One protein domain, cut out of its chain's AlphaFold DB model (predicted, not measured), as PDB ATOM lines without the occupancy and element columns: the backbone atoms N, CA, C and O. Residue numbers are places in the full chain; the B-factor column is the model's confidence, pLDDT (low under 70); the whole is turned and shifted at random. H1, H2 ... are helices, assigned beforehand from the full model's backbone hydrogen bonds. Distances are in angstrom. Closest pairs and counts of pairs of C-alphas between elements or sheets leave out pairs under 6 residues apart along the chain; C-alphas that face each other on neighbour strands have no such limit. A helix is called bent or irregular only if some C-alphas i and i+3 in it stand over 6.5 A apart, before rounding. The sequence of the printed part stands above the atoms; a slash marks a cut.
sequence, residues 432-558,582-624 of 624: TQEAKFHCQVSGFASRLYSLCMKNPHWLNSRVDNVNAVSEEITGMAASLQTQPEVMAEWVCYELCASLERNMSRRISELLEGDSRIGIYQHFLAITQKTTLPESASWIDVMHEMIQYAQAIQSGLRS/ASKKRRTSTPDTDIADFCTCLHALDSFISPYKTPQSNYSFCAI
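AT A GLANCE: This is residues 432 to 558 and 582 to 624 of the 624 residues of an uncharacterized protein of Aquicella siphonis (UniProt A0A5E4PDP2). Long helix H3 makes the core, with the hairpin of H1 and H2 on one side and the hairpin of H4 and H5 on the other. H6 and H7 follow each other and bridge H5 and the H1 and H2 hairpin, while residues 582 to 590 stick out. The printed part has 170 residues, with seven helices, H1 to H7 in order, and no named strand: all helix. It is compact, with a radius of gyration of the C-alphas of 16.8 A and spans of 48, 39 and 30 A.

HOW THE PARTS SIT: H1, residues 432 to 452, and H2, residues 466 to 479, form a hairpin at a shallow tilt of 5 degrees; their closest C-alphas, Leu 448 and Val 466, are 6.8 A apart. H3, residues 484 to 509, is the hub, touching five helices; its residues 487 to 499 touch H1 at a steep tilt of 55 degrees, the closest C-alphas being those of Ala 445 and Leu 495, 4.9 A apart. H4, residues 516 to 528, and H5, residues 538 to 556, form a hairpin at a shallow tilt of 21 degrees, with C-alphas 523 and 545 closest at 6.4 A. H6, residues 591 to 604, touches H5, closest at C-alphas 549 and 599, 4.7 A, but is apart from H3. H7, residues 606 to 612, touches H2, closest at C-alphas 470 and 608, 5.5 A; it is only just irregular, C-alphas 608 and 611 being 6.7 A apart. Every O i to N i+4 pair is within hydrogen-bond range in H1, H3, H4, H5 and H6, against 8 of 10 in H2 and 1 of 3 in H7, which has 2 of 4 O i to N i+3 pairs.

IN THESE COORDINATES: H1 begins at C-alpha 432, (-26.608, 62.186, 35.210), and H7 ends at C-alpha 612, (-10.137, 52.580, 53.755). H3 measures 37.4 A, H1 30.2 A and H5 26.9 A.

THE WHOLE: The farthest C-alphas, 432 and 558, are 52.8 A apart. Residues 559 to 581 are not printed; the gap between C-alphas 558 and 582 is 28.7 A. The link from H1 to H2 is long. The pLDDT is under 70 at residues 531 to 535, 556 to 558, 582 to 589 and 615 to 624.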
ATOM      1  N   THR A 432     -27.831  61.412  35.476       93.69
ATOM      2  CA  THR A 432     -26.608  62.186  35.210       93.69
ATOM      3  C   THR A 432     -25.579  62.064  36.338       93.69
ATOM      4  O   THR A 432     -24.380  62.062  36.061       93.69
ATOM      5  N   GLN A 433     -26.015  61.980  37.600       93.75
ATOM      6  CA  GLN A 433     -25.103  61.823  38.736       93.75
ATOM      7  C   GLN A 433     -24.570  60.395  38.804       93.75
ATOM      8  O   GLN A 433     -23.365  60.209  38.953       93.75
ATOM      9  N   GLU A 434     -25.438  59.406  38.594       94.81
ATOM     10  CA  GLU A 434     -25.059  57.993  38.529       94.81
ATOM     11  C   GLU A 434     -24.051  57.743  37.391       94.81
ATOM     12  O   GLU A 434     -22.968  57.193  37.606       94.81
ATOM     13  N   ALA A 435     -24.329  58.251  36.187       95.75
ATOM     14  CA  ALA A 435     -23.408  58.164  35.056       95.75
ATOM     15  C   ALA A 435     -22.052  58.820  35.355       95.75
ATOM     16  O   ALA A 435     -20.999  58.267  35.021       95.75
ATOM     17  N   LYS A 436     -22.061  59.994  36.003       96.12
ATOM     18  CA  LYS A 436     -20.838  60.693  36.412       96.12
ATOM     19  C   LYS A 436     -20.041  59.861  37.420       96.12
ATOM     20  O   LYS A 436     -18.827  59.734  37.250       96.12
ATOM     21  N   PHE A 437     -20.713  59.268  38.408       96.12
ATOM     22  CA  PHE A 437     -20.112  58.363  39.387       96.12
ATOM     23  C   PHE A 437     -19.410  57.190  38.699       96.12
ATOM     24  O   PHE A 437     -18.199  57.022  38.863       96.12
ATOM     25  N   HIS A 438     -20.109  56.455  37.831       96.25
ATOM     26  CA  HIS A 438     -19.527  55.303  37.136       96.25
ATOM     27  C   HIS A 438     -18.388  55.679  36.178       96.25
ATOM     28  O   HIS A 438     -17.394  54.954  36.095       96.25
ATOM     29  N   CYS A 439     -18.463  56.831  35.503       96.94
ATOM     30  CA  CYS A 439     -17.355  57.321  34.678       96.94
ATOM     31  C   CYS A 439     -16.094  57.584  35.511       96.94
ATOM     32  O   CYS A 439     -14.987  57.252  35.080       96.94
ATOM     33  N   GLN A 440     -16.244  58.161  36.705       96.88
ATOM     34  CA  GLN A 440     -15.114  58.425  37.591       96.88
ATOM     35  C   GLN A 440     -14.563  57.137  38.193       96.88
ATOM     36  O   GLN A 440     -13.355  56.928  38.117       96.88
ATOM     37  N   VAL A 441     -15.419  56.242  38.700       96.94
ATOM     38  CA  VAL A 441     -15.011  54.915  39.193       96.94
ATOM     39  C   VAL A 441     -14.200  54.171  38.131       96.94
ATOM     40  O   VAL A 441     -13.078  53.745  38.402       96.94
ATOM     41  N   SER A 442     -14.715  54.097  36.900       96.88
ATOM     42  CA  SER A 442     -14.023  53.446  35.783       96.88
ATOM     43  C   SER A 442     -12.689  54.126  35.454       96.88
ATOM     44  O   SER A 442     -11.678  53.454  35.247       96.88
ATOM     45  N   GLY A 443     -12.643  55.462  35.483       96.69
ATOM     46  CA  GLY A 443     -11.411  56.227  35.293       96.69
ATOM     47  C   GLY A 443     -10.345  55.951  36.358       96.69
ATOM     48  O   GLY A 443      -9.189  55.703  36.022       96.69
ATOM     49  N   PHE A 444     -10.718  55.953  37.640       97.19
ATOM     50  CA  PHE A 444      -9.806  55.658  38.751       97.19
ATOM     51  C   PHE A 444      -9.329  54.200  38.734       97.19
ATOM     52  O   PHE A 444      -8.132  53.949  38.888       97.19
ATOM     53  N   ALA A 445     -10.221  53.245  38.463       96.94
ATOM     54  CA  ALA A 445      -9.856  51.839  38.307       96.94
ATOM     55  C   ALA A 445      -8.878  51.635  37.136       96.94
ATOM     56  O   ALA A 445      -7.872  50.941  37.282       96.94
ATOM     57  N   SER A 446      -9.112  52.302  36.000       96.06
ATOM     58  CA  SER A 446      -8.216  52.290  34.835       96.06
ATOM     59  C   SER A 446      -6.830  52.868  35.167       96.06
ATOM     60  O   SER A 446      -5.813  52.272  34.812       96.06
ATOM     61  N   ARG A 447      -6.758  53.966  35.937       96.12
ATOM     62  CA  ARG A 447      -5.484  54.528  36.429       96.12
ATOM     63  C   ARG A 447      -4.713  53.540  37.297       96.12
ATOM     64  O   ARG A 447      -3.544  53.277  37.017       96.12
ATOM     65  N   LEU A 448      -5.359  52.958  38.310       96.06
ATOM     66  CA  LEU A 448      -4.735  51.956  39.184       96.06
ATOM     67  C   LEU A 448      -4.274  50.727  38.401       96.06
ATOM     68  O   LEU A 448      -3.175  50.220  38.628       96.06
ATOM     69  N   TYR A 449      -5.077  50.284  37.438       94.62
ATOM     70  CA  TYR A 449      -4.715  49.199  36.541       94.62
ATOM     71  C   TYR A 449      -3.464  49.537  35.718       94.62
ATOM     72  O   TYR A 449      -2.525  48.744  35.668       94.62
ATOM     73  N   SER A 450      -3.394  50.728  35.122       92.25
ATOM     74  CA  SER A 450      -2.224  51.204  34.373       92.25
ATOM     75  C   SER A 450      -0.967  51.323  35.243       92.25
ATOM     76  O   SER A 450       0.122  50.941  34.805       92.25
ATOM     77  N   LEU A 451      -1.109  51.765  36.498       92.38
ATOM     78  CA  LEU A 451      -0.026  51.756  37.486       92.38
ATOM     79  C   LEU A 451       0.458  50.332  37.773       92.38
ATOM     80  O   LEU A 451       1.664  50.082  37.749       92.38
ATOM     81  N   CYS A 452      -0.466  49.378  37.926       89.25
ATOM     82  CA  CYS A 452      -0.119  47.966  38.085       89.25
ATOM     83  C   CYS A 452       0.584  47.377  36.860       89.25
ATOM     84  O   CYS A 452       1.297  46.383  36.952       89.25
ATOM     85  N   MET A 453       0.404  47.989  35.697       83.38
ATOM     86  CA  MET A 453       1.043  47.571  34.454       83.38
ATOM     87  C   MET A 453       2.347  48.323  34.180       83.38
ATOM     88  O   MET A 453       2.891  48.225  33.080       83.38
ATOM     89  N   LYS A 454       2.860  49.071  35.173       88.50
ATOM     90  CA  LYS A 454       4.046  49.934  35.066       88.50
ATOM     91  C   LYS A 454       3.958  50.899  33.873       88.50
ATOM     92  O   LYS A 454       4.963  51.204  33.235       88.50
ATOM     93  N   ASN A 455       2.748  51.368  33.568       90.25
ATOM     94  CA  ASN A 455       2.470  52.334  32.510       90.25
ATOM     95  C   ASN A 455       1.694  53.534  33.083       90.25
ATOM     96  O   ASN A 455       0.526  53.722  32.741       90.25
ATOM     97  N   PRO A 456       2.299  54.312  34.002       92.88
ATOM     98  CA  PRO A 456       1.621  55.441  34.626       92.88
ATOM     99  C   PRO A 456       1.205  56.476  33.576       92.88
ATOM    100  O   PRO A 456       1.979  56.830  32.681       92.88
ATOM    101  N   HIS A 457      -0.010  57.001  33.716       92.94
ATOM    102  CA  HIS A 457      -0.460  58.126  32.905       92.94
ATOM    103  C   HIS A 457       0.265  59.413  33.322       92.94
ATOM    104  O   HIS A 457       0.790  59.532  34.428       92.94
ATOM    105  N   TRP A 458       0.291  60.397  32.427       91.25
ATOM    106  CA  TRP A 458       0.745  61.747  32.748       91.25
ATOM    107  C   TRP A 458      -0.480  62.629  32.964       91.25
ATOM    108  O   TRP A 458      -1.189  62.934  32.011       91.25
ATOM    109  N   LEU A 459      -0.728  63.033  34.207       90.75
ATOM    110  CA  LEU A 459      -1.881  63.838  34.602       90.75
ATOM    111  C   LEU A 459      -1.411  65.140  35.240       90.75
ATOM    112  O   LEU A 459      -0.561  65.138  36.124       90.75
ATOM    113  N   ASN A 460      -1.949  66.274  34.783       86.12
ATOM    114  CA  ASN A 460      -1.639  67.601  35.334       86.12
ATOM    115  C   ASN A 460      -0.126  67.887  35.452       86.12
ATOM    116  O   ASN A 460       0.351  68.426  36.449       86.12
ATOM    117  N   SER A 461       0.634  67.527  34.413       88.75
ATOM    118  CA  SER A 461       2.103  67.662  34.358       88.75
ATOM    119  C   SER A 461       2.873  66.822  35.389       88.75
ATOM    120  O   SER A 461       4.038  67.108  35.662       88.75
ATOM    121  N   ARG A 462       2.250  65.787  35.961       92.38
ATOM    122  CA  ARG A 462       2.875  64.842  36.893       92.38
ATOM    123  C   ARG A 462       2.667  63.408  36.413       92.38
ATOM    124  O   ARG A 462       1.660  63.094  35.782       92.38
ATOM    125  N   VAL A 463       3.636  62.544  36.708       93.88
ATOM    126  CA  VAL A 463       3.482  61.096  36.524       93.88
ATOM    127  C   VAL A 463       2.522  60.593  37.596       93.88
ATOM    128  O   VAL A 463       2.709  60.877  38.783       93.88
ATOM    129  N   ASP A 464       1.483  59.886  37.168       95.06
ATOM    130  CA  ASP A 464       0.475  59.322  38.057       95.06
ATOM    131  C   ASP A 464       1.107  58.305  39.019       95.06
ATOM    132  O   ASP A 464       2.097  57.644  38.691       95.06
ATOM    133  N   ASN A 465       0.559  58.189  40.226       95.25
ATOM    134  CA  ASN A 465       1.031  57.248  41.239       95.25
ATOM    135  C   ASN A 465      -0.084  56.908  42.234       95.25
ATOM    136  O   ASN A 465      -1.065  57.635  42.355       95.25
ATOM    137  N   VAL A 466       0.085  55.803  42.963       95.06
ATOM    138  CA  VAL A 466      -0.953  55.243  43.845       95.06
ATOM    139  C   VAL A 466      -1.413  56.243  44.914       95.06
ATOM    140  O   VAL A 466      -2.610  56.356  45.172       95.06
ATOM    141  N   ASN A 467      -0.488  57.018  45.489       93.75
ATOM    142  CA  ASN A 467      -0.818  58.004  46.519       93.75
ATOM    143  C   ASN A 467      -1.635  59.167  45.940       93.75
ATOM    144  O   ASN A 467      -2.630  59.558  46.538       93.75
ATOM    145  N   ALA A 468      -1.274  59.661  44.750       94.06
ATOM    146  CA  ALA A 468      -2.037  60.702  44.063       94.06
ATOM    147  C   ALA A 468      -3.471  60.244  43.747       94.06
ATOM    148  O   ALA A 468      -4.421  60.978  44.001       94.06
ATOM    149  N   VAL A 469      -3.641  59.004  43.268       95.44
ATOM    150  CA  VAL A 469      -4.971  58.410  43.045       95.44
ATOM    151  C   VAL A 469      -5.769  58.366  44.357       95.44
ATOM    152  O   VAL A 469      -6.930  58.764  44.367       95.44
ATOM    153  N   SER A 470      -5.157  57.924  45.463       94.31
ATOM    154  CA  SER A 470      -5.820  57.846  46.774       94.31
ATOM    155  C   SER A 470      -6.251  59.220  47.302       94.31
ATOM    156  O   SER A 470      -7.393  59.377  47.729       94.31
ATOM    157  N   GLU A 471      -5.383  60.232  47.225       93.06
ATOM    158  CA  GLU A 471      -5.700  61.604  47.651       93.06
ATOM    159  C   GLU A 471      -6.859  62.206  46.838       93.06
ATOM    160  O   GLU A 471      -7.742  62.875  47.383       93.06
ATOM    161  N   GLU A 472      -6.893  61.941  45.530       95.25
ATOM    162  CA  GLU A 472      -7.935  62.443  44.635       95.25
ATOM    163  C   GLU A 472      -9.312  61.802  44.886       95.25
ATOM    164  O   GLU A 472     -10.326  62.476  44.679       95.25
ATOM    165  N   ILE A 473      -9.383  60.554  45.376       95.19
ATOM    166  CA  ILE A 473     -10.664  59.889  45.683       95.19
ATOM    167  C   ILE A 473     -11.471  60.673  46.713       95.19
ATOM    168  O   ILE A 473     -12.677  60.836  46.534       95.19
ATOM    169  N   THR A 474     -10.840  61.199  47.763       93.12
ATOM    170  CA  THR A 474     -11.555  61.947  48.808       93.12
ATOM    171  C   THR A 474     -12.190  63.221  48.252       93.12
ATOM    172  O   THR A 474     -13.361  63.500  48.517       93.12
ATOM    173  N   GLY A 475     -11.442  63.980  47.444       93.12
ATOM    174  CA  GLY A 475     -11.965  65.176  46.781       93.12
ATOM    175  C   GLY A 475     -13.083  64.841  45.793       93.12
ATOM    176  O   GLY A 475     -14.077  65.565  45.701       93.12
ATOM    177  N   MET A 476     -12.953  63.710  45.100       94.31
ATOM    178  CA  MET A 476     -13.946  63.275  44.134       94.31
ATOM    179  C   MET A 476     -15.248  62.818  44.786       94.31
ATOM    180  O   MET A 476     -16.323  63.251  44.368       94.31
ATOM    181  N   ALA A 477     -15.151  62.011  45.841       95.06
ATOM    182  CA  ALA A 477     -16.291  61.538  46.610       95.06
ATOM    183  C   ALA A 477     -17.117  62.716  47.148       95.06
ATOM    184  O   ALA A 477     -18.331  62.762  46.958       95.06
ATOM    185  N   ALA A 478     -16.445  63.740  47.686       94.19
ATOM    186  CA  ALA A 478     -17.099  64.973  48.111       94.19
ATOM    187  C   ALA A 478     -17.842  65.679  46.958       94.19
ATOM    188  O   ALA A 478     -18.965  66.147  47.147       94.19
ATOM    189  N   SER A 479     -17.256  65.726  45.754       93.19
ATOM    190  CA  SER A 479     -17.889  66.348  44.577       93.19
ATOM    191  C   SER A 479     -19.146  65.615  44.088       93.19
ATOM    192  O   SER A 479     -20.030  66.242  43.504       93.19
ATOM    193  N   LEU A 480     -19.228  64.308  44.350       94.19
ATOM    194  CA  LEU A 480     -20.365  63.445  44.027       94.19
ATOM    195  C   LEU A 480     -21.322  63.239  45.207       94.19
ATOM    196  O   LEU A 480     -22.261  62.460  45.094       94.19
ATOM    197  N   GLN A 481     -21.095  63.919  46.336       95.38
ATOM    198  CA  GLN A 481     -21.886  63.759  47.563       95.38
ATOM    199  C   GLN A 481     -21.913  62.309  48.085       95.38
ATOM    200  O   GLN A 481     -22.884  61.882  48.703       95.38
ATOM    201  N   THR A 482     -20.827  61.562  47.871       94.56
ATOM    202  CA  THR A 482     -20.638  60.198  48.378       94.56
ATOM    203  C   THR A 482     -19.505  60.139  49.405       94.56
ATOM    204  O   THR A 482     -18.723  61.082  49.559       94.56
ATOM    205  N   GLN A 483     -19.424  59.035  50.144       94.56
ATOM    206  CA  GLN A 483     -18.348  58.796  51.104       94.56
ATOM    207  C   GLN A 483     -17.091  58.274  50.380       94.56
ATOM    208  O   GLN A 483     -17.221  57.453  49.465       94.56
ATOM    209  N   PRO A 484     -15.873  58.715  50.757       95.19
ATOM    210  CA  PRO A 484     -14.626  58.226  50.160       95.19
ATOM    211  C   PRO A 484     -14.488  56.701  50.190       95.19
ATOM    212  O   PRO A 484     -13.994  56.119  49.232       95.19
ATOM    213  N   GLU A 485     -14.970  56.063  51.254       93.69
ATOM    214  CA  GLU A 485     -14.961  54.613  51.446       93.69
ATOM    215  C   GLU A 485     -15.825  53.912  50.392       93.69
ATOM    216  O   GLU A 485     -15.382  52.950  49.775       93.69
ATOM    217  N   VAL A 486     -17.023  54.443  50.118       92.69
ATOM    218  CA  VAL A 486     -17.928  53.912  49.084       92.69
ATOM    219  C   VAL A 486     -17.301  54.069  47.699       92.69
ATOM    220  O   VAL A 486     -17.323  53.139  46.898       92.69
ATOM    221  N   MET A 487     -16.690  55.219  47.410       95.31
ATOM    222  CA  MET A 487     -15.993  55.430  46.139       95.31
ATOM    223  C   MET A 487     -14.807  54.463  45.975       95.31
ATOM    224  O   MET A 487     -14.650  53.859  44.915       95.31
ATOM    225  N   ALA A 488     -13.987  54.290  47.016       95.56
ATOM    226  CA  ALA A 488     -12.845  53.376  47.009       95.56
ATOM    227  C   ALA A 488     -13.273  51.913  46.822       95.56
ATOM    228  O   ALA A 488     -12.640  51.180  46.062       95.56
ATOM    229  N   GLU A 489     -14.373  51.511  47.456       94.00
ATOM    230  CA  GLU A 489     -14.988  50.192  47.326       94.00
ATOM    231  C   GLU A 489     -15.389  49.896  45.870       94.00
ATOM    232  O   GLU A 489     -14.984  48.880  45.298       94.00
ATOM    233  N   TRP A 490     -16.088  50.828  45.216       95.19
ATOM    234  CA  TRP A 490     -16.461  50.706  43.803       95.19
ATOM    235  C   TRP A 490     -15.254  50.717  42.855       95.19
ATOM    236  O   TRP A 490     -15.237  49.986  41.863       95.19
ATOM    237  N   VAL A 491     -14.218  51.505  43.159       96.62
ATOM    238  CA  VAL A 491     -12.956  51.487  42.401       96.62
ATOM    239  C   VAL A 491     -12.257  50.128  42.532       96.62
ATOM    240  O   VAL A 491     -11.764  49.607  41.530       96.62
ATOM    241  N   CYS A 492     -12.247  49.526  43.726       95.50
ATOM    242  CA  CYS A 492     -11.702  48.183  43.945       95.50
ATOM    243  C   CYS A 492     -12.491  47.123  43.172       95.50
ATOM    244  O   CYS A 492     -11.882  46.271  42.526       95.50
ATOM    245  N   TYR A 493     -13.824  47.205  43.178       94.44
ATOM    246  CA  TYR A 493     -14.684  46.320  42.392       94.44
ATOM    247  C   TYR A 493     -14.340  46.359  40.894       94.44
ATOM    248  O   TYR A 493     -14.039  45.327  40.290       94.44
ATOM    249  N   GLU A 494     -14.315  47.553  40.297       94.94
ATOM    250  CA  GLU A 494     -14.058  47.719  38.861       94.94
ATOM    251  C   GLU A 494     -12.618  47.313  38.478       94.94
ATOM    252  O   GLU A 494     -12.368  46.745  37.404       94.94
ATOM    253  N   LEU A 495     -11.651  47.543  39.377       95.81
ATOM    254  CA  LEU A 495     -10.273  47.079  39.220       95.81
ATOM    255  C   LEU A 495     -10.187  45.546  39.259       95.81
ATOM    256  O   LEU A 495      -9.573  44.958  38.362       95.81
ATOM    257  N   CYS A 496     -10.833  44.894  40.231       94.62
ATOM    258  CA  CYS A 496     -10.940  43.435  40.322       94.62
ATOM    259  C   CYS A 496     -11.534  42.838  39.045       94.62
ATOM    260  O   CYS A 496     -10.932  41.941  38.454       94.62
ATOM    261  N   ALA A 497     -12.653  43.380  38.558       92.88
ATOM    262  CA  ALA A 497     -13.294  42.924  37.325       92.88
ATOM    263  C   ALA A 497     -12.376  43.076  36.094       92.88
ATOM    264  O   ALA A 497     -12.385  42.266  35.160       92.88
ATOM    265  N   SER A 498     -11.547  44.121  36.066       92.44
ATOM    266  CA  SER A 498     -10.555  44.339  35.007       92.44
ATOM    267  C   SER A 498      -9.384  43.355  35.086       92.44
ATOM    268  O   SER A 498      -8.944  42.829  34.056       92.44
ATOM    269  N   LEU A 499      -8.910  43.050  36.297       92.81
ATOM    270  CA  LEU A 499      -7.899  42.023  36.548       92.81
ATOM    271  C   LEU A 499      -8.426  40.628  36.185       92.81
ATOM    272  O   LEU A 499      -7.737  39.897  35.478       92.81
ATOM    273  N   GLU A 500      -9.658  40.288  36.572       93.94
ATOM    274  CA  GLU A 500     -10.308  39.004  36.287       93.94
ATOM    275  C   GLU A 500     -10.385  38.724  34.781       93.94
ATOM    276  O   GLU A 500      -9.922  37.683  34.301       93.94
ATOM    277  N   ARG A 501     -10.900  39.691  34.005       92.56
ATOM    278  CA  ARG A 501     -10.960  39.600  32.536       92.56
ATOM    279  C   ARG A 501      -9.574  39.394  31.932       92.56
ATOM    280  O   ARG A 501      -9.409  38.609  30.995       92.56
ATOM    281  N   ASN A 502      -8.566  40.091  32.458       89.75
ATOM    282  CA  ASN A 502      -7.207  39.974  31.950       89.75
ATOM    283  C   ASN A 502      -6.580  38.610  32.255       89.75
ATOM    284  O   ASN A 502      -6.028  37.989  31.346       89.75
ATOM    285  N   MET A 503      -6.698  38.140  33.497       92.94
ATOM    286  CA  MET A 503      -6.195  36.838  33.935       92.94
ATOM    287  C   MET A 503      -6.879  35.698  33.179       92.94
ATOM    288  O   MET A 503      -6.201  34.798  32.690       92.94
ATOM    289  N   SER A 504      -8.195  35.775  32.975       93.81
ATOM    290  CA  SER A 504      -8.949  34.789  32.189       93.81
ATOM    291  C   SER A 504      -8.448  34.707  30.746       93.81
ATOM    292  O   SER A 504      -8.158  33.624  30.237       93.81
ATOM    293  N   ARG A 505      -8.255  35.864  30.096       91.62
ATOM    294  CA  ARG A 505      -7.652  35.918  28.759       91.62
ATOM    295  C   ARG A 505      -6.238  35.330  28.763       91.62
ATOM    296  O   ARG A 505      -5.905  34.554  27.875       91.62
ATOM    297  N   ARG A 506      -5.413  35.652  29.762       86.56
ATOM    298  CA  ARG A 506      -4.045  35.120  29.888       86.56
ATOM    299  C   ARG A 506      -4.037  33.604  29.983       86.56
ATOM    300  O   ARG A 506      -3.284  32.980  29.252       86.56
ATOM    301  N   ILE A 507      -4.893  33.020  30.815       93.06
ATOM    302  CA  ILE A 507      -5.027  31.563  30.919       93.06
ATOM    303  C   ILE A 507      -5.336  30.953  29.547       93.06
ATOM    304  O   ILE A 507      -4.713  29.963  29.186       93.06
ATOM    305  N   SER A 508      -6.218  31.574  28.753       93.12
ATOM    306  CA  SER A 508      -6.542  31.085  27.402       93.12
ATOM    307  C   SER A 508      -5.400  31.215  26.379       93.12
ATOM    308  O   SER A 508      -5.396  30.508  25.376       93.12
ATOM    309  N   GLU A 509      -4.438  32.112  26.618       91.06
ATOM    310  CA  GLU A 509      -3.262  32.324  25.760       91.06
ATOM    311  C   GLU A 509      -2.075  31.416  26.141       91.06
ATOM    312  O   GLU A 509      -1.131  31.280  25.361       91.06
ATOM    313  N   LEU A 510      -2.083  30.829  27.341       89.81
ATOM    314  CA  LEU A 510      -1.006  29.976  27.842       89.81
ATOM    315  C   LEU A 510      -1.155  28.530  27.355       89.81
ATOM    316  O   LEU A 510      -2.258  28.025  27.164       89.81
ATOM    317  N   LEU A 511      -0.020  27.849  27.179       90.56
ATOM    318  CA  LEU A 511      -0.001  26.423  26.856       90.56
ATOM    319  C   LEU A 511      -0.387  25.587  28.082       90.56
ATOM    320  O   LEU A 511      -0.061  25.939  29.217       90.56
ATOM    321  N   GLU A 512      -1.033  24.445  27.842       91.12
ATOM    322  CA  GLU A 512      -1.315  23.469  28.897       91.12
ATOM    323  C   GLU A 512      -0.025  23.078  29.639       91.12
ATOM    324  O   GLU A 512       1.012  22.811  29.030       91.12
ATOM    325  N   GLY A 513      -0.093  23.055  30.973       86.75
ATOM    326  CA  GLY A 513       1.049  22.750  31.841       86.75
ATOM    327  C   GLY A 513       1.905  23.957  32.244       86.75
ATOM    328  O   GLY A 513       2.841  23.787  33.025       86.75
ATOM    329  N   ASP A 514       1.595  25.172  31.779       90.25
ATOM    330  CA  ASP A 514       2.274  26.379  32.255       90.25
ATOM    331  C   ASP A 514       1.934  26.655  33.732       90.25
ATOM    332  O   ASP A 514       0.776  26.857  34.101       90.25
ATOM    333  N   SER A 515       2.959  26.685  34.589       86.06
ATOM    334  CA  SER A 515       2.814  26.897  36.040       86.06
ATOM    335  C   SER A 515       2.077  28.192  36.418       86.06
ATOM    336  O   SER A 515       1.450  28.257  37.477       86.06
ATOM    337  N   ARG A 516       2.066  29.199  35.530       89.38
ATOM    338  CA  ARG A 516       1.331  30.463  35.705       89.38
ATOM    339  C   ARG A 516      -0.177  30.277  35.764       89.38
ATOM    340  O   ARG A 516      -0.858  31.072  36.405       89.38
ATOM    341  N   ILE A 517      -0.700  29.232  35.119       91.06
ATOM    342  CA  ILE A 517      -2.138  28.948  35.095       91.06
ATOM    343  C   ILE A 517      -2.656  28.755  36.522       91.06
ATOM    344  O   ILE A 517      -3.656  29.370  36.879       91.06
ATOM    345  N   GLY A 518      -1.949  27.985  37.358       90.94
ATOM    346  CA  GLY A 518      -2.355  27.748  38.748       90.94
ATOM    347  C   GLY A 518      -2.368  29.025  39.594       90.94
ATOM    348  O   GLY A 518      -3.270  29.222  40.405       90.94
ATOM    349  N   ILE A 519      -1.414  29.929  39.352       92.50
ATOM    350  CA  ILE A 519      -1.342  31.231  40.028       92.50
ATOM    351  C   ILE A 519      -2.525  32.116  39.624       92.50
ATOM    352  O   ILE A 519      -3.239  32.619  40.490       92.50
ATOM    353  N   TYR A 520      -2.782  32.274  38.320       93.62
ATOM    354  CA  TYR A 520      -3.919  33.066  37.846       93.62
ATOM    355  C   TYR A 520      -5.261  32.474  38.281       93.62
ATOM    356  O   TYR A 520      -6.144  33.223  38.683       93.62
ATOM    357  N   GLN A 521      -5.410  31.147  38.276       94.12
ATOM    358  CA  GLN A 521      -6.610  30.477  38.784       94.12
ATOM    359  C   GLN A 521      -6.852  30.762  40.268       94.12
ATOM    360  O   GLN A 521      -8.002  30.925  40.666       94.12
ATOM    361  N   HIS A 522      -5.801  30.860  41.086       94.19
ATOM    362  CA  HIS A 522      -5.962  31.207  42.495       94.19
ATOM    363  C   HIS A 522      -6.401  32.666  42.681       94.19
ATOM    364  O   HIS A 522      -7.313  32.926  43.460       94.19
ATOM    365  N   PHE A 523      -5.831  33.609  41.925       93.88
ATOM    366  CA  PHE A 523      -6.312  34.995  41.924       93.88
ATOM    367  C   PHE A 523      -7.772  35.107  41.464       93.88
ATOM    368  O   PHE A 523      -8.550  35.810  42.100       93.88
ATOM    369  N   LEU A 524      -8.160  34.381  40.408       94.50
ATOM    370  CA  LEU A 524      -9.557  34.301  39.967       94.50
ATOM    371  C   LEU A 524     -10.462  33.715  41.057       94.50
ATOM    372  O   LEU A 524     -11.562  34.207  41.272       94.50
ATOM    373  N   ALA A 525      -9.998  32.695  41.782       93.50
ATOM    374  CA  ALA A 525     -10.755  32.129  42.891       93.50
ATOM    375  C   ALA A 525     -10.975  33.152  44.016       93.50
ATOM    376  O   ALA A 525     -12.049  33.158  44.606       93.50
ATOM    377  N   ILE A 526     -10.003  34.031  44.295       92.50
ATOM    378  CA  ILE A 526     -10.166  35.127  45.265       92.50
ATOM    379  C   ILE A 526     -11.262  36.096  44.795       92.50
ATOM    380  O   ILE A 526     -12.181  36.375  45.562       92.50
ATOM    381  N   THR A 527     -11.230  36.545  43.535       90.62
ATOM    382  CA  THR A 527     -12.233  37.491  43.004       90.62
ATOM    383  C   THR A 527     -13.625  36.876  42.835       90.62
ATOM    384  O   THR A 527     -14.616  37.594  42.863       90.62
ATOM    385  N   GLN A 528     -13.729  35.552  42.683       88.19
ATOM    386  CA  GLN A 528     -15.001  34.838  42.487       88.19
ATOM    387  C   GLN A 528     -15.693  34.404  43.787       88.19
ATOM    388  O   GLN A 528     -16.844  33.968  43.741       88.19
ATOM    389  N   LYS A 529     -15.045  34.527  44.958       79.88
ATOM    390  CA  LYS A 529     -15.674  34.238  46.268       79.88
ATOM    391  C   LYS A 529     -16.903  35.106  46.545       79.88
ATOM    392  O   LYS A 529     -17.722  34.767  47.397       79.88
ATOM    393  N   THR A 530     -17.033  36.217  45.834       72.25
ATOM    394  CA  THR A 530     -18.069  37.224  46.015       72.25
ATOM    395  C   THR A 530     -19.117  37.069  44.919       72.25
ATOM    396  O   THR A 530     -18.940  37.531  43.796       72.25
ATOM    397  N   THR A 531     -20.213  36.370  45.223       58.19
ATOM    398  CA  THR A 531     -21.256  36.043  44.233       58.19
ATOM    399  C   THR A 531     -22.080  37.249  43.781       58.19
ATOM    400  O   THR A 531     -22.712  37.182  42.730       58.19
ATOM    401  N   LEU A 532     -22.105  38.332  44.565       65.75
ATOM    402  CA  LEU A 532     -22.809  39.574  44.250       65.75
ATOM    403  C   LEU A 532     -21.942  40.782  44.639       65.75
ATOM    404  O   LEU A 532     -21.328  40.742  45.709       65.75
ATOM    405  N   PRO A 533     -21.932  41.864  43.834       63.44
ATOM    406  CA  PRO A 533     -21.231  43.104  44.173       63.44
ATOM    407  C   PRO A 533     -21.638  43.657  45.542       63.44
ATOM    408  O   PRO A 533     -20.796  44.167  46.264       63.44
ATOM    409  N   GLU A 534     -22.911  43.485  45.913       67.44
ATOM    410  CA  GLU A 534     -23.532  44.104  47.089       67.44
ATOM    411  C   GLU A 534     -23.222  43.413  48.427       67.44
ATOM    412  O   GLU A 534     -23.502  43.974  49.484       67.44
ATOM    413  N   SER A 535     -22.693  42.184  48.408       66.81
ATOM    414  CA  SER A 535     -22.545  41.357  49.615       66.81
ATOM    415  C   SER A 535     -21.106  41.210  50.104       66.81
ATOM    416  O   SER A 535     -20.869  40.481  51.067       66.81
ATOM    417  N   ALA A 536     -20.142  41.813  49.418       73.12
ATOM    418  CA  ALA A 536     -18.730  41.640  49.708       73.12
ATOM    419  C   ALA A 536     -18.018  42.977  49.851       73.12
ATOM    420  O   ALA A 536     -18.362  43.923  49.154       73.12
ATOM    421  N   SER A 537     -17.000  43.010  50.716       89.19
ATOM    422  CA  SER A 537     -16.028  44.096  50.709       89.19
ATOM    423  C   SER A 537     -14.959  43.811  49.651       89.19
ATOM    424  O   SER A 537     -14.099  42.949  49.822       89.19
ATOM    425  N   TRP A 538     -15.008  44.529  48.539       93.19
ATOM    426  CA  TRP A 538     -14.014  44.521  47.475       93.19
ATOM    427  C   TRP A 538     -12.662  45.061  47.936       93.19
ATOM    428  O   TRP A 538     -11.635  44.620  47.420       93.19
ATOM    429  N   ILE A 539     -12.639  45.937  48.946       93.44
ATOM    430  CA  ILE A 539     -11.421  46.296  49.688       93.44
ATOM    431  C   ILE A 539     -10.788  45.047  50.329       93.44
ATOM    432  O   ILE A 539      -9.580  44.833  50.177       93.44
ATOM    433  N   ASP A 540     -11.578  44.186  50.983       92.25
ATOM    434  CA  ASP A 540     -11.077  42.938  51.580       92.25
ATOM    435  C   ASP A 540     -10.627  41.926  50.516       92.25
ATOM    436  O   ASP A 540      -9.568  41.312  50.666       92.25
ATOM    437  N   VAL A 541     -11.370  41.792  49.408       93.50
ATOM    438  CA  VAL A 541     -10.975  40.948  48.259       93.50
ATOM    439  C   VAL A 541      -9.625  41.393  47.704       93.50
ATOM    440  O   VAL A 541      -8.718  40.576  47.531       93.50
ATOM    441  N   MET A 542      -9.458  42.696  47.464       95.31
ATOM    442  CA  MET A 542      -8.188  43.254  47.004       95.31
ATOM    443  C   MET A 542      -7.071  43.032  48.027       95.31
ATOM    444  O   MET A 542      -5.941  42.721  47.646       95.31
ATOM    445  N   HIS A 543      -7.363  43.131  49.326       94.38
ATOM    446  CA  HIS A 543      -6.377  42.836  50.359       94.38
ATOM    447  C   HIS A 543      -5.950  41.359  50.358       94.38
ATOM    448  O   HIS A 543      -4.753  41.080  50.459       94.38
ATOM    449  N   GLU A 544      -6.882  40.417  50.181       94.75
ATOM    450  CA  GLU A 544      -6.573  38.989  50.042       94.75
ATOM    451  C   GLU A 544      -5.691  38.728  48.807       94.75
ATOM    452  O   GLU A 544      -4.694  38.005  48.896       94.75
ATOM    453  N   MET A 545      -5.974  39.386  47.674       95.44
ATOM    454  CA  MET A 545      -5.116  39.315  46.483       95.44
ATOM    455  C   MET A 545      -3.693  39.815  46.773       95.44
ATOM    456  O   MET A 545      -2.719  39.191  46.346       95.44
ATOM    457  N   ILE A 546      -3.543  40.910  47.522       95.50
ATOM    458  CA  ILE A 546      -2.228  41.445  47.906       95.50
ATOM    459  C   ILE A 546      -1.473  40.478  48.816       95.50
ATOM    460  O   ILE A 546      -0.286  40.236  48.593       95.50
ATOM    461  N   GLN A 547      -2.141  39.886  49.808       94.88
ATOM    462  CA  GLN A 547      -1.524  38.888  50.687       94.88
ATOM    463  C   GLN A 547      -1.048  37.665  49.893       94.88
ATOM    464  O   GLN A 547       0.066  37.177  50.105       94.88
ATOM    465  N   TYR A 548      -1.845  37.197  48.927       94.81
ATOM    466  CA  TYR A 548      -1.442  36.102  48.047       94.81
ATOM    467  C   TYR A 548      -0.241  36.485  47.165       94.81
ATOM    468  O   TYR A 548       0.718  35.719  47.053       94.81
ATOM    469  N   ALA A 549      -0.227  37.700  46.608       94.38
ATOM    470  CA  ALA A 549       0.908  38.217  45.847       94.38
ATOM    471  C   ALA A 549       2.203  38.269  46.684       94.38
ATOM    472  O   ALA A 549       3.263  37.853  46.210       94.38
ATOM    473  N   GLN A 550       2.123  38.710  47.942       93.88
ATOM    474  CA  GLN A 550       3.253  38.711  48.879       93.88
ATOM    475  C   GLN A 550       3.748  37.290  49.184       93.88
ATOM    476  O   GLN A 550       4.960  37.050  49.213       93.88
ATOM    477  N   ALA A 551       2.831  36.331  49.360       92.31
ATOM    478  CA  ALA A 551       3.177  34.928  49.577       92.31
ATOM    479  C   ALA A 551       3.976  34.362  48.390       92.31
ATOM    480  O   ALA A 551       5.042  33.774  48.596       92.31
ATOM    481  N   ILE A 552       3.538  34.626  47.154       90.56
ATOM    482  CA  ILE A 552       4.258  34.226  45.934       90.56
ATOM    483  C   ILE A 552       5.657  34.848  45.896       90.56
ATOM    484  O   ILE A 552       6.638  34.136  45.690       90.56
ATOM    485  N   GLN A 553       5.783  36.153  46.157       88.62
ATOM    486  CA  GLN A 553       7.085  36.828  46.171       88.62
ATOM    487  C   GLN A 553       8.041  36.262  47.222       88.62
ATOM    488  O   GLN A 553       9.231  36.103  46.949       88.62
ATOM    489  N   SER A 554       7.539  35.941  48.416       87.69
ATOM    490  CA  SER A 554       8.351  35.333  49.473       87.69
ATOM    491  C   SER A 554       8.828  33.921  49.104       87.69
ATOM    492  O   SER A 554       9.975  33.579  49.386       87.69
ATOM    493  N   GLY A 555       8.000  33.140  48.397       82.25
ATOM    494  CA  GLY A 555       8.360  31.817  47.878       82.25
ATOM    495  C   GLY A 555       9.350  31.866  46.708       82.25
ATOM    496  O   GLY A 555      10.272  31.053  46.646       82.25
ATOM    497  N   LEU A 556       9.214  32.857  45.818       66.12
ATOM    498  CA  LEU A 556      10.127  33.093  44.691       66.12
ATOM    499  C   LEU A 556      11.519  33.572  45.136       66.12
ATOM    500  O   LEU A 556      12.498  33.345  44.432       66.12
ATOM    501  N   ARG A 557      11.639  34.195  46.317       55.69
ATOM    502  CA  ARG A 557      12.922  34.638  46.900       55.69
ATOM    503  C   ARG A 557      13.778  33.504  47.487       55.69
ATOM    504  O   ARG A 557      14.818  33.783  48.086       55.69
ATOM    505  N   SER A 558      13.405  32.235  47.291       41.91
ATOM    506  CA  SER A 558      14.312  31.111  47.556       41.91
ATOM    507  C   SER A 558      15.541  31.208  46.626       41.91
ATOM    508  O   SER A 558      15.388  31.295  45.407       41.91
ATOM    509  N   ALA A 582       4.877  44.822  23.053       43.94
ATOM    510  CA  ALA A 582       6.183  44.312  23.445       43.94
ATOM    511  C   ALA A 582       6.548  42.971  22.784       43.94
ATOM    512  O   ALA A 582       7.674  42.511  22.961       43.94
ATOM    513  N   SER A 583       5.677  42.376  21.959       43.59
ATOM    514  CA  SER A 583       5.951  41.089  21.292       43.59
ATOM    515  C   SER A 583       7.162  41.128  20.342       43.59
ATOM    516  O   SER A 583       7.774  40.094  20.065       43.59
ATOM    517  N   LYS A 584       7.581  42.323  19.892       47.19
ATOM    518  CA  LYS A 584       8.791  42.507  19.070       47.19
ATOM    519  C   LYS A 584      10.056  42.905  19.844       47.19
ATOM    520  O   LYS A 584      11.136  42.751  19.285       47.19
ATOM    521  N   LYS A 585       9.966  43.384  21.096       45.09
ATOM    522  CA  LYS A 585      11.144  43.822  21.888       45.09
ATOM    523  C   LYS A 585      11.366  43.074  23.211       45.09
ATOM    524  O   LYS A 585      12.487  43.096  23.700       45.09
ATOM    525  N   ARG A 586      10.371  42.371  23.765       47.09
ATOM    526  CA  ARG A 586      10.468  41.595  25.020       47.09
ATOM    527  C   ARG A 586      10.374  40.081  24.790       47.09
ATOM    528  O   ARG A 586       9.666  39.383  25.497       47.09
ATOM    529  N   ARG A 587      11.112  39.535  23.819       48.66
ATOM    530  CA  ARG A 587      11.318  38.070  23.734       48.66
ATOM    531  C   ARG A 587      12.295  37.530  24.796       48.66
ATOM    532  O   ARG A 587      12.639  36.356  24.750       48.66
ATOM    533  N   THR A 588      12.756  38.373  25.721       54.59
ATOM    534  CA  THR A 588      13.787  38.035  26.710       54.59
ATOM    535  C   THR A 588      13.316  38.070  28.166       54.59
ATOM    536  O   THR A 588      14.118  37.716  29.022       54.59
ATOM    537  N   SER A 589      12.074  38.471  28.485       60.22
ATOM    538  CA  SER A 589      11.579  38.310  29.863       60.22
ATOM    539  C   SER A 589      11.238  36.842  30.103       60.22
ATOM    540  O   SER A 589      10.534  36.213  29.310       60.22
ATOM    541  N   THR A 590      11.790  36.257  31.167       74.81
ATOM    542  CA  THR A 590      11.409  34.904  31.576       74.81
ATOM    543  C   THR A 590      10.012  34.951  32.210       74.81
ATOM    544  O   THR A 590       9.677  35.960  32.837       74.81
ATOM    545  N   PRO A 591       9.202  33.882  32.094       74.50
ATOM    546  CA  PRO A 591       7.866  33.795  32.697       74.50
ATOM    547  C   PRO A 591       7.798  34.190  34.181       74.50
ATOM    548  O   PRO A 591       6.811  34.783  34.611       74.50
ATOM    549  N   ASP A 592       8.859  33.902  34.940       76.56
ATOM    550  CA  ASP A 592       8.962  34.226  36.366       76.56
ATOM    551  C   ASP A 592       9.043  35.740  36.615       76.56
ATOM    552  O   ASP A 592       8.485  36.241  37.592       76.56
ATOM    553  N   THR A 593       9.681  36.486  35.705       80.69
ATOM    554  CA  THR A 593       9.755  37.957  35.770       80.69
ATOM    555  C   THR A 593       8.375  38.589  35.633       80.69
ATOM    556  O   THR A 593       8.070  39.542  36.344       80.69
ATOM    557  N   ASP A 594       7.521  38.041  34.764       81.69
ATOM    558  CA  ASP A 594       6.182  38.585  34.522       81.69
ATOM    559  C   ASP A 594       5.281  38.429  35.766       81.69
ATOM    560  O   ASP A 594       4.555  39.358  36.125       81.69
ATOM    561  N   ILE A 595       5.350  37.283  36.464       86.00
ATOM    562  CA  ILE A 595       4.610  37.067  37.722       86.00
ATOM    563  C   ILE A 595       5.172  37.945  38.837       86.00
ATOM    564  O   ILE A 595       4.407  38.574  39.567       86.00
ATOM    565  N   ALA A 596       6.498  37.986  38.993       87.50
ATOM    566  CA  ALA A 596       7.136  38.784  40.034       87.50
ATOM    567  C   ALA A 596       6.776  40.272  39.893       87.50
ATOM    568  O   ALA A 596       6.477  40.934  40.893       87.50
ATOM    569  N   ASP A 597       6.735  40.773  38.657       85.94
ATOM    570  CA  ASP A 597       6.290  42.123  38.334       85.94
ATOM    571  C   ASP A 597       4.815  42.334  38.673       85.94
ATOM    572  O   ASP A 597       4.493  43.295  39.372       85.94
ATOM    573  N   PHE A 598       3.934  41.416  38.268       87.62
ATOM    574  CA  PHE A 598       2.513  41.471  38.612       87.62
ATOM    575  C   PHE A 598       2.282  41.516  40.131       87.62
ATOM    576  O   PHE A 598       1.548  42.374  40.624       87.62
ATOM    577  N   CYS A 599       2.956  40.653  40.895       91.62
ATOM    578  CA  CYS A 599       2.848  40.635  42.352       91.62
ATOM    579  C   CYS A 599       3.414  41.906  43.003       91.62
ATOM    580  O   CYS A 599       2.840  42.397  43.973       91.62
ATOM    581  N   THR A 600       4.507  42.463  42.466       90.31
ATOM    582  CA  THR A 600       5.090  43.727  42.962       90.31
ATOM    583  C   THR A 600       4.104  44.870  42.788       90.31
ATOM    584  O   THR A 600       3.913  45.684  43.687       90.31
ATOM    585  N   CYS A 601       3.446  44.894  41.638       88.31
ATOM    586  CA  CYS A 601       2.449  45.884  41.296       88.31
ATOM    587  C   CYS A 601       1.191  45.786  42.163       88.31
ATOM    588  O   CYS A 601       0.738  46.807  42.672       88.31
ATOM    589  N   LEU A 602       0.672  44.576  42.403       92.62
ATOM    590  CA  LEU A 602      -0.426  44.385  43.355       92.62
ATOM    591  C   LEU A 602      -0.030  44.850  44.757       92.62
ATOM    592  O   LEU A 602      -0.796  45.562  45.396       92.62
ATOM    593  N   HIS A 603       1.177  44.517  45.221       92.56
ATOM    594  CA  HIS A 603       1.639  44.953  46.537       92.56
ATOM    595  C   HIS A 603       1.691  46.483  46.670       92.56
ATOM    596  O   HIS A 603       1.345  47.007  47.727       92.56
ATOM    597  N   ALA A 604       2.047  47.203  45.603       90.56
ATOM    598  CA  ALA A 604       2.054  48.665  45.600       90.56
ATOM    599  C   ALA A 604       0.663  49.288  45.824       90.56
ATOM    600  O   ALA A 604       0.585  50.426  46.276       90.56
ATOM    601  N   LEU A 605      -0.430  48.559  45.561       94.88
ATOM    602  CA  LEU A 605      -1.792  49.020  45.846       94.88
ATOM    603  C   LEU A 605      -2.151  48.991  47.339       94.88
ATOM    604  O   LEU A 605      -3.179  49.543  47.724       94.88
ATOM    605  N   ASP A 606      -1.329  48.391  48.202       94.75
ATOM    606  CA  ASP A 606      -1.620  48.329  49.640       94.75
ATOM    607  C   ASP A 606      -1.705  49.732  50.268       94.75
ATOM    608  O   ASP A 606      -2.516  49.950  51.171       94.75
ATOM    609  N   SER A 607      -0.954  50.713  49.744       93.50
ATOM    610  CA  SER A 607      -1.043  52.108  50.196       93.50
ATOM    611  C   SER A 607      -2.353  52.794  49.799       93.50
ATOM    612  O   SER A 607      -2.782  53.705  50.500       93.50
ATOM    613  N   PHE A 608      -3.008  52.340  48.726       94.88
ATOM    614  CA  PHE A 608      -4.340  52.804  48.331       94.88
ATOM    615  C   PHE A 608      -5.435  52.197  49.208       94.88
ATOM    616  O   PHE A 608      -6.375  52.887  49.571       94.88
ATOM    617  N   ILE A 609      -5.318  50.918  49.564       94.12
ATOM    618  CA  ILE A 609      -6.370  50.175  50.278       94.12
ATOM    619  C   ILE A 609      -6.331  50.455  51.782       94.12
ATOM    620  O   ILE A 609      -7.372  50.573  52.425       94.12
ATOM    621  N   SER A 610      -5.133  50.565  52.361       93.38
ATOM    622  CA  SER A 610      -4.941  50.677  53.813       93.38
ATOM    623  C   SER A 610      -5.731  51.806  54.495       93.38
ATOM    624  O   SER A 610      -6.267  51.543  55.572       93.38
ATOM    625  N   PRO A 611      -5.867  53.019  53.916       93.25
ATOM    626  CA  PRO A 611      -6.666  54.094  54.512       93.25
ATOM    627  C   PRO A 611      -8.161  53.777  54.654       93.25
ATOM    628  O   PRO A 611      -8.808  54.338  55.531       93.25
ATOM    629  N   TYR A 612      -8.700  52.883  53.820       91.56
ATOM    630  CA  TYR A 612     -10.137  52.580  53.755       91.56
ATOM    631  C   TYR A 612     -10.513  51.269  54.457       91.56
ATOM    632  O   TYR A 612     -11.670  50.861  54.428       91.56
ATOM    633  N   LYS A 613      -9.556  50.605  55.121       86.88
ATOM    634  CA  LYS A 613      -9.829  49.443  55.976       86.88
ATOM    635  C   LYS A 613     -10.510  49.889  57.266       86.88
ATOM    636  O   LYS A 613      -9.866  50.058  58.302       86.88
ATOM    637  N   THR A 614     -11.820  50.082  57.225       74.62
ATOM    638  CA  THR A 614     -12.615  50.280  58.435       74.62
ATOM    639  C   THR A 614     -12.934  48.933  59.089       74.62
ATOM    640  O   THR A 614     -13.378  47.996  58.423       74.62
ATOM    641  N   PRO A 615     -12.755  48.794  60.413       57.59
ATOM    642  CA  PRO A 615     -13.228  47.617  61.123       57.59
ATOM    643  C   PRO A 615     -14.768  47.646  61.174       57.59
ATOM    644  O   PRO A 615     -15.351  48.356  61.986       57.59
ATOM    645  N   GLN A 616     -15.415  46.855  60.312       56.00
ATOM    646  CA  GLN A 616     -16.847  46.502  60.352       56.00
ATOM    647  C   GLN A 616     -17.863  47.641  60.141       56.00
ATOM    648  O   GLN A 616     -18.740  47.882  60.971       56.00
ATOM    649  N   SER A 617     -17.831  48.289  58.982       49.00
ATOM    650  CA  SER A 617     -18.931  49.147  58.525       49.00
ATOM    651  C   SER A 617     -19.779  48.423  57.475       49.00
ATOM    652  O   SER A 617     -19.320  48.173  56.365       49.00
ATOM    653  N   ASN A 618     -21.030  48.100  57.825       56.47
ATOM    654  CA  ASN A 618     -22.048  47.603  56.892       56.47
ATOM    655  C   ASN A 618     -22.492  48.740  55.953       56.47
ATOM    656  O   ASN A 618     -23.544  49.345  56.165       56.47
ATOM    657  N   TYR A 619     -21.690  49.065  54.942       56.88
ATOM    658  CA  TYR A 619     -22.124  49.955  53.869       56.88
ATOM    659  C   TYR A 619     -22.975  49.152  52.883       56.88
ATOM    660  O   TYR A 619     -22.501  48.204  52.268       56.88
ATOM    661  N   SER A 620     -24.259  49.495  52.775       53.84
ATOM    662  CA  SER A 620     -25.133  48.907  51.759       53.84
ATOM    663  C   SER A 620     -24.854  49.568  50.413       53.84
ATOM    664  O   SER A 620     -24.938  50.793  50.304       53.84
ATOM    665  N   PHE A 621     -24.574  48.757  49.390       55.66
ATOM    666  CA  PHE A 621     -24.418  49.185  47.995       55.66
ATOM    667  C   PHE A 621     -25.661  49.917  47.439       55.66
ATOM    668  O   PHE A 621     -25.547  50.639  46.454       55.66
ATOM    669  N   CYS A 622     -26.835  49.792  48.073       52.03
ATOM    670  CA  CYS A 622     -28.111  50.312  47.563       52.03
ATOM    671  C   CYS A 622     -28.374  51.818  47.800       52.03
ATOM    672  O   CYS A 622     -29.525  52.237  47.688       52.03
ATOM    673  N   ALA A 623     -27.384  52.621  48.203       48.69
ATOM    674  CA  ALA A 623     -27.601  54.018  48.613       48.69
ATOM    675  C   ALA A 623     -27.185  55.091  47.581       48.69
ATOM    676  O   ALA A 623     -27.139  56.264  47.951       48.69
ATOM    677  N   ILE A 624     -26.876  54.711  46.333       49.44
ATOM    678  CA  ILE A 624     -26.563  55.650  45.236       49.44
ATOM    679  C   ILE A 624     -27.822  55.959  44.430       49.44
ATOM    680  O   ILE A 624     -28.533  54.991  44.076       49.44
TER     681      ILE A 624